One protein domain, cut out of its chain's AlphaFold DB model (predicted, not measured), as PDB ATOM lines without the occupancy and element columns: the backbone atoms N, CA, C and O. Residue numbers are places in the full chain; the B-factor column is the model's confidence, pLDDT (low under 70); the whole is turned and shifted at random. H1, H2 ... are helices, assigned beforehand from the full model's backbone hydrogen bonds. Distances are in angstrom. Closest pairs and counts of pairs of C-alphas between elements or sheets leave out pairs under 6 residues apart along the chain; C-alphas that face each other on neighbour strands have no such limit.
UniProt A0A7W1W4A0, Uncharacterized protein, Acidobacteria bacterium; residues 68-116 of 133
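Overview. This is residues 68 to 116 of the 133 residues of an uncharacterized protein of Acidobacteria bacterium (UniProt A0A7W1W4A0). There is little regular structure here: from residue 68 a short lead-in reaches one helix of 12 residues, H1, then a long winding link, residues 86 to 108, folds back and leads on to a tiny helix, H2, near the other end. Residues 81 to 87 and 110 to 116 stick out at the two ends of a flat, loose outline of 43 by 24 by 11 A. The printed part has 49 residues, 16 of them in named helices, with no named strand; its class is all helix, and the radius of gyration of the C-alphas is 13.5 A.

Arrangement. Look first at H1, residues 74 to 85, where every O i to N i+4 pair is within hydrogen-bond range. H2, residues 109 to 112, is too short for such a pair; its one O i to N i+3 pair is within range. H1 and H2 are apart.

Along the chain. Find C-alpha 74 at (81.845, 155.488, 108.210); from there H1 runs 16.8 A to C-alpha 85. H2 ends at C-alpha 112, (62.492, 135.951, 100.212).

Size, cuts and confidence. The C-alphas farthest apart, Glu 86 and Gly 116, are 43.8 A apart. The link is long, 23 residues, and the printed part has no cut. Residues 106 to 116 have pLDDT under 70.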
ATOM      1  N   VAL A  68      86.996 149.780 100.511       82.31
ATOM      2  CA  VAL A  68      86.138 148.590 100.467       82.31
ATOM      3  C   VAL A  68      84.789 148.911 101.097       82.31
ATOM      4  O   VAL A  68      84.696 149.075 102.313       82.31
ATOM      5  N   ASP A  69      83.740 148.947 100.276       83.38
ATOM      6  CA  ASP A  69      82.373 149.079 100.771       83.38
ATOM      7  C   ASP A  69      81.934 147.779 101.464       83.38
ATOM      8  O   ASP A  69      81.807 146.722 100.844       83.38
ATOM      9  N   SER A  70      81.736 147.865 102.778       84.25
ATOM     10  CA  SER A  70      81.261 146.763 103.624       84.25
ATOM     11  C   SER A  70      79.751 146.818 103.886       84.25
ATOM     12  O   SER A  70      79.232 146.029 104.678       84.25
ATOM     13  N   GLY A  71      79.049 147.782 103.284       87.75
ATOM     14  CA  GLY A  71      77.666 148.127 103.589       87.75
ATOM     15  C   GLY A  71      77.502 148.936 104.880       87.75
ATOM     16  O   GLY A  71      76.406 149.403 105.158       87.75
ATOM     17  N   LEU A  72      78.562 149.121 105.675       89.88
ATOM     18  CA  LEU A  72      78.538 149.911 106.906       89.88
ATOM     19  C   LEU A  72      78.927 151.366 106.635       89.88
ATOM     20  O   LEU A  72      79.877 151.643 105.903       89.88
ATOM     21  N   SER A  73      78.238 152.303 107.286       89.75
ATOM     22  CA  SER A  73      78.613 153.714 107.215       89.75
ATOM     23  C   SER A  73      79.923 153.986 107.957       89.75
ATOM     24  O   SER A  73      80.263 153.320 108.939       89.75
ATOM     25  N   PHE A  74      80.639 155.025 107.526       90.69
ATOM     26  CA  PHE A  74      81.845 155.488 108.210       90.69
ATOM     27  C   PHE A  74      81.586 155.816 109.689       90.69
ATOM     28  O   PHE A  74      82.333 155.370 110.555       90.69
ATOM     29  N   GLU A  75      80.490 156.525 109.987       92.25
ATOM     30  CA  GLU A  75      80.114 156.889 111.359       92.25
ATOM     31  C   GLU A  75      79.867 155.666 112.248       92.25
ATOM     32  O   GLU A  75      80.230 155.669 113.426       92.25
ATOM     33  N   PHE A  76      79.301 154.590 111.687       91.69
ATOM     34  CA  PHE A  76      79.150 153.332 112.409       91.69
ATOM     35  C   PHE A  76      80.522 152.752 112.775       91.69
ATOM     36  O   PHE A  76      80.779 152.488 113.947       91.69
ATOM     37  N   LEU A  77      81.429 152.611 111.802       92.12
ATOM     38  CA  LEU A  77      82.774 152.064 112.031       92.12
ATOM     39  C   LEU A  77      83.589 152.911 113.019       92.12
ATOM     40  O   LEU A  77      84.254 152.362 113.899       92.12
ATOM     41  N   LYS A  78      83.502 154.241 112.911       93.50
ATOM     42  CA  LYS A  78      84.136 155.192 113.830       93.50
ATOM     43  C   LYS A  78      83.635 155.010 115.263       93.50
ATOM     44  O   LYS A  78      84.446 154.848 116.172       93.50
ATOM     45  N   THR A  79      82.315 154.969 115.449       94.19
ATOM     46  CA  THR A  79      81.686 154.776 116.766       94.19
ATOM     47  C   THR A  79      82.118 153.452 117.404       94.19
ATOM     48  O   THR A  79      82.413 153.394 118.597       94.19
ATOM     49  N   GLU A  80      82.170 152.371 116.622       94.12
ATOM     50  CA  GLU A  80      82.596 151.057 117.115       94.12
ATOM     51  C   GLU A  80      84.087 151.033 117.487       94.12
ATOM     52  O   GLU A  80      84.460 150.466 118.517       94.12
ATOM     53  N   HIS A  81      84.940 151.704 116.709       93.12
ATOM     54  CA  HIS A  81      86.352 151.861 117.051       93.12
ATOM     55  C   HIS A  81      86.538 152.683 118.338       93.12
ATOM     56  O   HIS A  81      87.278 152.250 119.220       93.12
ATOM     57  N   GLU A  82      85.836 153.806 118.509       95.19
ATOM     58  CA  GLU A  82      85.875 154.611 119.742       95.19
ATOM     59  C   GLU A  82      85.467 153.794 120.978       95.19
ATOM     60  O   GLU A  82      86.230 153.726 121.941       95.19
ATOM     61  N   LYS A  83      84.346 153.061 120.915       96.44
ATOM     62  CA  LYS A  83      83.922 152.152 121.996       96.44
ATOM     63  C   LYS A  83      84.984 151.114 122.344       96.44
ATOM     64  O   LYS A  83      85.237 150.864 123.521       96.44
ATOM     65  N   SER A  84      85.616 150.512 121.333       94.44
ATOM     66  CA  SER A  84      86.648 149.495 121.559       94.44
ATOM     67  C   SER A  84      87.861 150.048 122.312       94.44
ATOM     68  O   SER A  84      88.426 149.351 123.154       94.44
ATOM     69  N   ARG A  85      88.222 151.319 122.077       92.75
ATOM     70  CA  ARG A  85      89.307 152.005 122.797       92.75
ATOM     71  C   ARG A  85      88.968 152.245 124.267       92.75
ATOM     72  O   ARG A  85      89.872 152.289 125.094       92.75
ATOM     73  N   GLU A  86      87.685 152.361 124.585       97.12
ATOM     74  CA  GLU A  86      87.159 152.483 125.948       97.12
ATOM     75  C   GLU A  86      86.833 151.122 126.590       97.12
ATOM     76  O   GLU A  86      86.286 151.068 127.689       97.12
ATOM     77  N   ALA A  87      87.164 150.009 125.919       96.31
ATOM     78  CA  ALA A  87      86.808 148.648 126.328       96.31
ATOM     79  C   ALA A  87      85.291 148.428 126.520       96.31
ATOM     80  O   ALA A  87      84.864 147.557 127.282       96.31
ATOM     81  N   LEU A  88      84.463 149.192 125.801       96.25
ATOM     82  CA  LEU A  88      83.012 149.043 125.801       96.25
ATOM     83  C   LEU A  88      82.580 147.969 124.803       96.25
ATOM     84  O   LEU A  88      83.037 147.919 123.662       96.25
ATOM     85  N   SER A  89      81.660 147.111 125.237       93.00
ATOM     86  CA  SER A  89      81.081 146.076 124.380       93.00
ATOM     87  C   SER A  89      79.937 146.627 123.535       93.00
ATOM     88  O   SER A  89      79.097 147.391 124.014       93.00
ATOM     89  N   SER A  90      79.863 146.167 122.292       90.44
ATOM     90  CA  SER A  90      78.746 146.451 121.394       90.44
ATOM     91  C   SER A  90      77.649 145.399 121.502       90.44
ATOM     92  O   SER A  90      77.860 144.289 121.997       90.44
ATOM     93  N   LYS A  91      76.446 145.754 121.040       87.44
ATOM     94  CA  LYS A  91      75.332 144.804 120.956       87.44
ATOM     95  C   LYS A  91      75.717 143.635 120.036       87.44
ATOM     96  O   LYS A  91      76.438 143.855 119.061       87.44
ATOM     97  N   PRO A  92      75.227 142.413 120.304       86.38
ATOM     98  CA  PRO A  92      75.428 141.295 119.388       86.38
ATOM     99  C   PRO A  92      74.868 141.631 117.999       86.38
ATOM    100  O   PRO A  92      73.901 142.381 117.885       86.38
ATOM    101  N   CYS A  93      75.477 141.087 116.943       83.25
ATOM    102  CA  CYS A  93      74.988 141.231 115.572       83.25
ATOM    103  C   CYS A  93      74.157 139.989 115.183       83.25
ATOM    104  O   CYS A  93      74.687 138.880 115.292       83.25
ATOM    105  N   PRO A  94      72.895 140.141 114.724       83.75
ATOM    106  CA  PRO A  94      72.172 141.400 114.534       83.75
ATOM    107  C   PRO A  94      71.657 141.987 115.861       83.75
ATOM    108  O   PRO A  94      71.196 141.264 116.739       83.75
ATOM    109  N   ALA A  95      71.704 143.317 115.995       79.25
ATOM    110  CA  ALA A  95      71.298 144.009 117.228       79.25
ATOM    111  C   ALA A  95      69.771 144.113 117.409       79.25
ATOM    112  O   ALA A  95      69.299 144.525 118.470       79.25
ATOM    113  N   VAL A  96      69.019 143.787 116.357       80.75
ATOM    114  CA  VAL A  96      67.556 143.806 116.256       80.75
ATOM    115  C   VAL A  96      67.109 142.635 115.381       80.75
ATOM    116  O   VAL A  96      67.896 142.140 114.576       80.75
ATOM    117  N   GLU A  97      65.845 142.217 115.486       74.75
ATOM    118  CA  GLU A  97      65.318 141.067 114.729       74.75
ATOM    119  C   GLU A  97      65.404 141.243 113.202       74.75
ATOM    120  O   GLU A  97      65.698 140.290 112.484       74.75
ATOM    121  N   LYS A  98      65.186 142.465 112.698       78.06
ATOM    122  CA  LYS A  98      65.271 142.811 111.270       78.06
ATOM    123  C   LYS A  98      66.326 143.895 111.069       78.06
ATOM    124  O   LYS A  98      66.057 145.071 111.302       78.06
ATOM    125  N   CYS A  99      67.536 143.493 110.683       78.94
ATOM    126  CA  CYS A  99      68.693 144.376 110.546       78.94
ATOM    127  C   CYS A  99      69.064 144.560 109.071       78.94
ATOM    128  O   CYS A  99      69.328 143.589 108.365       78.94
ATOM    129  N   THR A 100      69.146 145.810 108.622       82.06
ATOM    130  CA  THR A 100      69.554 146.162 107.252       82.06
ATOM    131  C   THR A 100      70.881 146.917 107.205       82.06
ATOM    132  O   THR A 100      71.255 147.404 106.146       82.06
ATOM    133  N   THR A 101      71.604 147.018 108.328       83.69
ATOM    134  CA  THR A 101      72.757 147.923 108.466       83.69
ATOM    135  C   THR A 101      73.900 147.608 107.504       83.69
ATOM    136  O   THR A 101      74.402 148.536 106.901       83.69
ATOM    137  N   CYS A 102      74.310 146.341 107.352       85.81
ATOM    138  CA  CYS A 102      75.378 145.938 106.416       85.81
ATOM    139  C   CYS A 102      74.892 145.068 105.246       85.81
ATOM    140  O   CYS A 102      75.682 144.682 104.394       85.81
ATOM    141  N   GLY A 103      73.617 144.664 105.244       81.75
ATOM    142  CA  GLY A 103      73.051 143.776 104.220       81.75
ATOM    143  C   GLY A 103      73.499 142.304 104.262       81.75
ATOM    144  O   GLY A 103      73.011 141.517 103.459       81.75
ATOM    145  N   VAL A 104      74.379 141.897 105.189       83.12
ATOM    146  CA  VAL A 104      74.887 140.507 105.274       83.12
ATOM    147  C   VAL A 104      73.860 139.538 105.862       83.12
ATOM    148  O   VAL A 104      73.752 138.392 105.425       83.12
ATOM    149  N   CYS A 105      73.120 139.962 106.888       74.19
ATOM    150  CA  CYS A 105      72.190 139.072 107.570       74.19
ATOM    151  C   CYS A 105      70.953 138.801 106.696       74.19
ATOM    152  O   CYS A 105      70.313 139.753 106.239       74.19
ATOM    153  N   PRO A 106      70.526 137.536 106.546       63.28
ATOM    154  CA  PRO A 106      69.307 137.173 105.832       63.28
ATOM    155  C   PRO A 106      68.086 137.457 106.719       63.28
ATOM    156  O   PRO A 106      67.376 136.545 107.117       63.28
ATOM    157  N   THR A 107      67.870 138.711 107.120       56.78
ATOM    158  CA  THR A 107      66.798 139.042 108.080       56.78
ATOM    159  C   THR A 107      65.542 139.617 107.442       56.78
ATOM    160  O   THR A 107      64.578 139.852 108.153       56.78
ATOM    161  N   THR A 108      65.490 139.782 106.117       52.94
ATOM    162  CA  THR A 108      64.213 139.992 105.397       52.94
ATOM    163  C   THR A 108      64.323 139.751 103.894       52.94
ATOM    164  O   THR A 108      63.448 139.117 103.332       52.94
ATOM    165  N   TRP A 109      65.384 140.205 103.221       52.62
ATOM    166  CA  TRP A 109      65.404 140.124 101.754       52.62
ATOM    167  C   TRP A 109      66.006 138.829 101.203       52.62
ATOM    168  O   TRP A 109      65.429 138.265 100.295       52.62
ATOM    169  N   LEU A 110      67.112 138.303 101.751       52.28
ATOM    170  CA  LEU A 110      67.762 137.109 101.175       52.28
ATOM    171  C   LEU A 110      66.936 135.817 101.323       52.28
ATOM    172  O   LEU A 110      67.075 134.911 100.510       52.28
ATOM    173  N   ALA A 111      66.105 135.731 102.367       55.72
ATOM    174  CA  ALA A 111      65.215 134.591 102.596       55.72
ATOM    175  C   ALA A 111      64.036 134.569 101.604       55.72
ATOM    176  O   ALA A 111      63.609 133.492 101.199       55.72
ATOM    177  N   ASP A 112      63.582 135.754 101.176       60.25
ATOM    178  CA  ASP A 112      62.492 135.951 100.212       60.25
ATOM    179  C   ASP A 112      63.005 136.340  98.806       60.25
ATOM    180  O   ASP A 112      62.219 136.599  97.890       60.25
ATOM    181  N   ALA A 113      64.326 136.415  98.613       60.81
ATOM    182  CA  ALA A 113      64.931 136.846  97.361       60.81
ATOM    183  C   ALA A 113      64.691 135.779  96.288       60.81
ATOM    184  O   ALA A 113      64.915 134.590  96.539       60.81
ATOM    185  N   PRO A 114      64.292 136.168  95.063       65.38
ATOM    186  CA  PRO A 114      64.201 135.220  93.967       65.38
ATOM    187  C   PRO A 114      65.557 134.532  93.780       65.38
ATOM    188  O   PRO A 114      66.603 135.183  93.824       65.38
ATOM    189  N   ALA A 115      65.540 133.218  93.539       63.59
ATOM    190  CA  ALA A 115      66.736 132.368  93.497       63.59
ATOM    191  C   ALA A 115      67.858 132.880  92.563       63.59
ATOM    192  O   ALA A 115      69.022 132.539  92.753       63.59
ATOM    193  N   GLY A 116      67.527 133.730  91.583       64.31
ATOM    194  CA  GLY A 116      68.488 134.383  90.692       64.31
ATOM    195  C   GLY A 116      69.366 135.469  91.334       64.31
ATOM    196  O   GLY A 116      70.368 135.838  90.736       64.31
TER     197      GLY A 116